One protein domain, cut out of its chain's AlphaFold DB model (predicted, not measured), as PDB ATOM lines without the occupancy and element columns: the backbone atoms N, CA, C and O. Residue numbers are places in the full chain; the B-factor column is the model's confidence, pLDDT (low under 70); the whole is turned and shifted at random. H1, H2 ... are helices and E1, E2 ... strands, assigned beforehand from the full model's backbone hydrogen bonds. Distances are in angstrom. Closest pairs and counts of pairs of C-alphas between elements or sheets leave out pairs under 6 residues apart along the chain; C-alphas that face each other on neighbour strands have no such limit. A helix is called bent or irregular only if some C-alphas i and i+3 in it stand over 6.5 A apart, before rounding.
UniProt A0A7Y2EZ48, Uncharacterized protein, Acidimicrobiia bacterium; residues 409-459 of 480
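What this domain is: This is residues 409 to 459 of the 480 residues of an uncharacterized protein of Acidimicrobiia bacterium (UniProt A0A7Y2EZ48). A hairpin of two strands, E1 and E2, forms the middle of a flat model, with helix H1 on one side of it and helix H2 on the other. The hairpin's turn and the link from H1 to E1 make the two ends of the long axis. The printed part has 51 residues, in the order H1, E1, E2, H2; the two-stranded sheet is antiparallel and the class is mixed, helices and strands. It is only just compact, close to loose, with a radius of gyration of the C-alphas of 11.4 A and spans of 35 by 25 by 10 A.

Where its parts are: E1 is residues 427 to 432, and E2 is residues 442 to 447, 15.5 A long. H1, residues 409 to 420, is 15.7 A long and begins at C-alpha 409 (153.843, 132.295, 147.834). H2, residues 448 to 458, ends at C-alpha 458 (139.336, 121.305, 162.014); it is only just irregular, with C-alphas 449 and 452 7.0 A apart.

How they stand to each other: N 430 and O 444 are within hydrogen-bond range at 3.0 A. The closest C-alphas of H1 and E1 are those of Ala 415 and Ala 429, 5.2 A; of E1 and H2, Lys 427 and Asn 448, 5.3 A. H1 and H2 are apart. Every O i to N i+4 pair is within range in H1, 4 of 7 in H2.

The domain as a whole: The C-alphas of Gly 422 and Gly 436, the two farthest apart, are 35.0 A apart. The printed part has no cut; no link is long. Residues 420 to 425 are under 70 in pLDDT.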
ATOM      1  N   GLN A 409     154.348 131.586 149.005       81.25
ATOM      2  CA  GLN A 409     153.843 132.295 147.834       81.25
ATOM      3  C   GLN A 409     152.627 131.606 147.196       81.25
ATOM      4  O   GLN A 409     151.705 132.299 146.775       81.25
ATOM      5  N   GLU A 410     152.574 130.272 147.150       81.62
ATOM      6  CA  GLU A 410     151.413 129.536 146.623       81.62
ATOM      7  C   GLU A 410     150.173 129.710 147.507       81.62
ATOM      8  O   GLU A 410     149.067 129.897 146.991       81.62
ATOM      9  N   LEU A 411     150.357 129.723 148.831       83.00
ATOM     10  CA  LEU A 411     149.287 130.020 149.789       83.00
ATOM     11  C   LEU A 411     148.723 131.431 149.560       83.00
ATOM     12  O   LEU A 411     147.502 131.616 149.509       83.00
ATOM     13  N   ILE A 412     149.606 132.417 149.384       82.88
ATOM     14  CA  ILE A 412     149.236 133.817 149.138       82.88
ATOM     15  C   ILE A 412     148.540 133.972 147.780       82.88
ATOM     16  O   ILE A 412     147.465 134.574 147.709       82.88
ATOM     17  N   ASP A 413     149.099 133.401 146.712       84.44
ATOM     18  CA  ASP A 413     148.551 133.493 145.356       84.44
ATOM     19  C   ASP A 413     147.148 132.878 145.286       84.44
ATOM     20  O   ASP A 413     146.230 133.480 144.716       84.44
ATOM     21  N   TYR A 414     146.942 131.725 145.931       85.88
ATOM     22  CA  TYR A 414     145.633 131.081 146.021       85.88
ATOM     23  C   TYR A 414     144.637 131.922 146.832       85.88
ATOM     24  O   TYR A 414     143.508 132.156 146.384       85.88
ATOM     25  N   ALA A 415     145.044 132.440 147.997       84.81
ATOM     26  CA  ALA A 415     144.197 133.297 148.828       84.81
ATOM     27  C   ALA A 415     143.777 134.581 148.101       84.81
ATOM     28  O   ALA A 415     142.612 135.003 148.155       84.81
ATOM     29  N   CYS A 416     144.706 135.180 147.357       81.38
ATOM     30  CA  CYS A 416     144.423 136.337 146.529       81.38
ATOM     31  C   CYS A 416     143.521 135.970 145.344       81.38
ATOM     32  O   CYS A 416     142.580 136.709 145.062       81.38
ATOM     33  N   ALA A 417     143.706 134.828 144.678       82.81
ATOM     34  CA  ALA A 417     142.818 134.378 143.599       82.81
ATOM     35  C   ALA A 417     141.377 134.129 144.083       82.81
ATOM     36  O   ALA A 417     140.415 134.487 143.395       82.81
ATOM     37  N   CYS A 418     141.228 133.587 145.294       81.12
ATOM     38  CA  CYS A 418     139.940 133.318 145.932       81.12
ATOM     39  C   CYS A 418     139.122 134.600 146.179       81.12
ATOM     40  O   CYS A 418     137.898 134.613 146.043       81.12
ATOM     41  N   THR A 419     139.806 135.705 146.493       72.44
ATOM     42  CA  THR A 419     139.190 136.989 146.868       72.44
ATOM     43  C   THR A 419     139.125 138.003 145.718       72.44
ATOM     44  O   THR A 419     138.199 138.813 145.658       72.44
ATOM     45  N   SER A 420     140.067 137.964 144.768       66.81
ATOM     46  CA  SER A 420     140.248 138.999 143.733       66.81
ATOM     47  C   SER A 420     139.427 138.799 142.454       66.81
ATOM     48  O   SER A 420     139.272 139.744 141.680       66.81
ATOM     49  N   ASN A 421     138.817 137.629 142.233       57.28
ATOM     50  CA  ASN A 421     138.129 137.305 140.972       57.28
ATOM     51  C   ASN A 421     136.745 137.975 140.771       57.28
ATOM     52  O   ASN A 421     135.912 137.485 140.004       57.28
ATOM     53  N   GLY A 422     136.462 139.080 141.475       50.00
ATOM     54  CA  GLY A 422     135.335 140.007 141.247       50.00
ATOM     55  C   GLY A 422     133.911 139.440 141.372       50.00
ATOM     56  O   GLY A 422     132.944 140.192 141.304       50.00
ATOM     57  N   THR A 423     133.769 138.131 141.567       46.81
ATOM     58  CA  THR A 423     132.506 137.374 141.572       46.81
ATOM     59  C   THR A 423     132.319 136.546 142.849       46.81
ATOM     60  O   THR A 423     131.267 135.941 143.037       46.81
ATOM     61  N   GLN A 424     133.308 136.536 143.752       58.00
ATOM     62  CA  GLN A 424     133.349 135.676 144.945       58.00
ATOM     63  C   GLN A 424     133.528 136.463 146.257       58.00
ATOM     64  O   GLN A 424     134.230 136.019 147.155       58.00
ATOM     65  N   SER A 425     132.855 137.608 146.423       61.56
ATOM     66  CA  SER A 425     132.949 138.441 147.646       61.56
ATOM     67  C   SER A 425     132.506 137.754 148.951       61.56
ATOM     68  O   SER A 425     132.579 138.361 150.016       61.56
ATOM     69  N   ASN A 426     132.005 136.519 148.873       78.12
ATOM     70  CA  ASN A 426     131.462 135.753 149.993       78.12
ATOM     71  C   ASN A 426     132.243 134.458 150.243       78.12
ATOM     72  O   ASN A 426     131.682 133.533 150.838       78.12
ATOM     73  N   LYS A 427     133.473 134.356 149.729       82.75
ATOM     74  CA  LYS A 427     134.341 133.208 149.956       82.75
ATOM     75  C   LYS A 427     135.635 133.606 150.649       82.75
ATOM     76  O   LYS A 427     136.143 134.708 150.461       82.75
ATOM     77  N   THR A 428     136.161 132.650 151.393       86.94
ATOM     78  CA  THR A 428     137.396 132.727 152.159       86.94
ATOM     79  C   THR A 428     138.252 131.530 151.773       86.94
ATOM     80  O   THR A 428     137.758 130.401 151.754       86.94
ATOM     81  N   ALA A 429     139.523 131.778 151.458       91.25
ATOM     82  CA  ALA A 429     140.500 130.710 151.315       91.25
ATOM     83  C   ALA A 429     140.904 130.198 152.698       91.25
ATOM     84  O   ALA A 429     141.135 131.001 153.604       91.25
ATOM     85  N   ILE A 430     141.007 128.884 152.839       92.19
ATOM     86  CA  ILE A 430     141.554 128.218 154.021       92.19
ATOM     87  C   ILE A 430     142.538 127.133 153.576       92.19
ATOM     88  O   ILE A 430     142.381 126.557 152.495       92.19
ATOM     89  N   LEU A 431     143.534 126.858 154.414       92.06
ATOM     90  CA  LEU A 431     144.293 125.615 154.367       92.06
ATOM     91  C   LEU A 431     143.548 124.611 155.246       92.06
ATOM     92  O   LEU A 431     143.576 124.721 156.473       92.06
ATOM     93  N   HIS A 432     142.816 123.707 154.605       93.88
ATOM     94  CA  HIS A 432     141.988 122.724 155.279       93.88
ATOM     95  C   HIS A 432     142.820 121.518 155.717       93.88
ATOM     96  O   HIS A 432     143.502 120.927 154.882       93.88
ATOM     97  N   ARG A 433     142.729 121.141 156.993       89.75
ATOM     98  CA  ARG A 433     143.326 119.949 157.604       89.75
ATOM     99  C   ARG A 433     142.207 118.962 157.944       89.75
ATOM    100  O   ARG A 433     141.503 119.151 158.936       89.75
ATOM    101  N   PRO A 434     141.992 117.917 157.130       84.19
ATOM    102  CA  PRO A 434     140.963 116.930 157.413       84.19
ATOM    103  C   PRO A 434     141.195 116.273 158.788       84.19
ATOM    104  O   PRO A 434     142.309 115.821 159.058       84.19
ATOM    105  N   PRO A 435     140.171 116.178 159.659       80.81
ATOM    106  CA  PRO A 435     140.306 115.515 160.950       80.81
ATOM    107  C   PRO A 435     140.761 114.063 160.778       80.81
ATOM    108  O   PRO A 435     140.145 113.315 160.012       80.81
ATOM    109  N   GLY A 436     141.826 113.666 161.482       77.38
ATOM    110  CA  GLY A 436     142.398 112.318 161.388       77.38
ATOM    111  C   GLY A 436     143.296 112.083 160.166       77.38
ATOM    112  O   GLY A 436     143.735 110.956 159.955       77.38
ATOM    113  N   ASN A 437     143.559 113.114 159.358       80.44
ATOM    114  CA  ASN A 437     144.592 113.112 158.322       80.44
ATOM    115  C   ASN A 437     145.152 114.532 158.141       80.44
ATOM    116  O   ASN A 437     145.039 115.146 157.077       80.44
ATOM    117  N   GLU A 438     145.747 115.071 159.203       81.88
ATOM    118  CA  GLU A 438     146.307 116.425 159.217       81.88
ATOM    119  C   GLU A 438     147.494 116.582 158.243       81.88
ATOM    120  O   GLU A 438     147.851 117.701 157.882       81.88
ATOM    121  N   SER A 439     148.071 115.469 157.775       78.69
ATOM    122  CA  SER A 439     149.075 115.407 156.705       78.69
ATOM    123  C   SER A 439     148.510 115.565 155.287       78.69
ATOM    124  O   SER A 439     149.279 115.611 154.341       78.69
ATOM    125  N   ASN A 440     147.193 115.651 155.091       81.44
ATOM    126  CA  ASN A 440     146.593 115.879 153.772       81.44
ATOM    127  C   ASN A 440     145.947 117.266 153.703       81.44
ATOM    128  O   ASN A 440     144.728 117.403 153.579       81.44
ATOM    129  N   GLU A 441     146.767 118.305 153.843       87.69
ATOM    130  CA  GLU A 441     146.287 119.680 153.771       87.69
ATOM    131  C   GLU A 441     145.834 120.049 152.355       87.69
ATOM    132  O   GLU A 441     146.527 119.787 151.373       87.69
ATOM    133  N   GLN A 442     144.692 120.728 152.244       88.75
ATOM    134  CA  GLN A 442     144.166 121.193 150.962       88.75
ATOM    135  C   GLN A 442     143.794 122.672 150.997       88.75
ATOM    136  O   GLN A 442     143.077 123.136 151.881       88.75
ATOM    137  N   LEU A 443     144.229 123.416 149.982       90.19
ATOM    138  CA  LEU A 443     143.792 124.791 149.749       90.19
ATOM    139  C   LEU A 443     142.404 124.806 149.113       90.19
ATOM    140  O   LEU A 443     142.226 124.358 147.977       90.19
ATOM    141  N   ILE A 444     141.421 125.356 149.828       92.00
ATOM    142  CA  ILE A 444     140.033 125.430 149.357       92.00
ATOM    143  C   ILE A 444     139.420 126.820 149.556       92.00
ATOM    144  O   ILE A 444     139.753 127.552 150.485       92.00
ATOM    145  N   CYS A 445     138.480 127.176 148.675       91.88
ATOM    146  CA  CYS A 445     137.664 128.389 148.752       91.88
ATOM    147  C   CYS A 445     136.259 128.068 149.271       91.88
ATOM    148  O   CYS A 445     135.385 127.655 148.498       91.88
ATOM    149  N   ILE A 446     136.010 128.315 150.554       89.81
ATOM    150  CA  ILE A 446     134.712 128.045 151.187       89.81
ATOM    151  C   ILE A 446     133.881 129.316 151.329       89.81
ATOM    152  O   ILE A 446     134.408 130.424 151.342       89.81
ATOM    153  N   GLY A 447     132.558 129.180 151.424       89.88
ATOM    154  CA  GLY A 447     131.688 130.322 151.711       89.88
ATOM    155  C   GLY A 447     131.878 130.830 153.144       89.88
ATOM    156  O   GLY A 447     132.018 130.025 154.060       89.88
ATOM    157  N   ASN A 448     131.792 132.145 153.369       85.81
ATOM    158  CA  ASN A 448     131.967 132.759 154.695       85.81
ATOM    159  C   ASN A 448     131.144 132.104 155.831       85.81
ATOM    160  O   ASN A 448     131.666 132.009 156.938       85.81
ATOM    161  N   PRO A 449     129.900 131.616 155.620       88.62
ATOM    162  CA  PRO A 449     129.157 130.913 156.672       88.62
ATOM    163  C   PRO A 449     129.781 129.584 157.126       88.62
ATOM    164  O   PRO A 449     129.499 129.146 158.236       88.62
ATOM    165  N   ALA A 450     130.599 128.946 156.285       88.56
ATOM    166  CA  ALA A 450     131.287 127.693 156.589       88.56
ATOM    167  C   ALA A 450     132.637 127.911 157.291       88.56
ATOM    168  O   ALA A 450     133.214 126.961 157.798       88.56
ATOM    169  N   VAL A 451     133.126 129.152 157.364       89.50
ATOM    170  CA  VAL A 451     134.409 129.477 158.000       89.50
ATOM    171  C   VAL A 451     134.423 129.078 159.482       89.50
ATOM    172  O   VAL A 451     135.292 128.292 159.842       89.50
ATOM    173  N   PRO A 452     133.481 129.507 160.352       90.38
ATOM    174  CA  PRO A 452     133.583 129.194 161.780       90.38
ATOM    175  C   PRO A 452     133.666 127.688 162.088       90.38
ATOM    176  O   PRO A 452     134.598 127.311 162.785       90.38
ATOM    177  N   PRO A 453     132.828 126.796 161.512       86.06
ATOM    178  CA  PRO A 453     132.952 125.353 161.739       86.06
ATOM    179  C   PRO A 453     134.318 124.758 161.385       86.06
ATOM    180  O   PRO A 453     134.770 123.852 162.077       86.06
ATOM    181  N   HIS A 454     134.963 125.258 160.332       89.94
ATOM    182  CA  HIS A 454     136.285 124.805 159.903       89.94
ATOM    183  C   HIS A 454     137.375 125.185 160.925       89.94
ATOM    184  O   HIS A 454     138.215 124.365 161.280       89.94
ATOM    185  N   PHE A 455     137.305 126.380 161.514       84.12
ATOM    186  CA  PHE A 455     138.238 126.785 162.575       84.12
ATOM    187  C   PHE A 455     137.916 126.155 163.929       84.12
ATOM    188  O   PHE A 455     138.818 125.714 164.636       84.12
ATOM    189  N   ASP A 456     136.634 126.092 164.274       85.94
ATOM    190  CA  ASP A 456     136.181 125.591 165.568       85.94
ATOM    191  C   ASP A 456     136.401 124.076 165.697       85.94
ATOM    192  O   ASP A 456     136.583 123.591 166.814       85.94
ATOM    193  N   ASN A 457     136.402 123.330 164.578       85.75
ATOM    194  CA  ASN A 457     136.476 121.866 164.610       85.75
ATOM    195  C   ASN A 457     137.653 121.233 163.834       85.75
ATOM    196  O   ASN A 457     137.899 120.051 164.057       85.75
ATOM    197  N   HIS A 458     138.371 121.941 162.942       76.62
ATOM    198  CA  HIS A 458     139.336 121.305 162.014       76.62
ATOM    199  C   HIS A 458     140.784 121.845 162.076       76.62
ATOM    200  O   HIS A 458     141.605 121.442 161.267       76.62
ATOM    201  N   ASN A 459     141.167 122.701 163.038       82.88
ATOM    202  CA  ASN A 459     142.528 123.291 163.109       82.88
ATOM    203  C   ASN A 459     143.006 123.945 161.788       82.88
ATOM    204  O   ASN A 459     144.211 124.065 161.542       82.88
TER     205      ASN A 459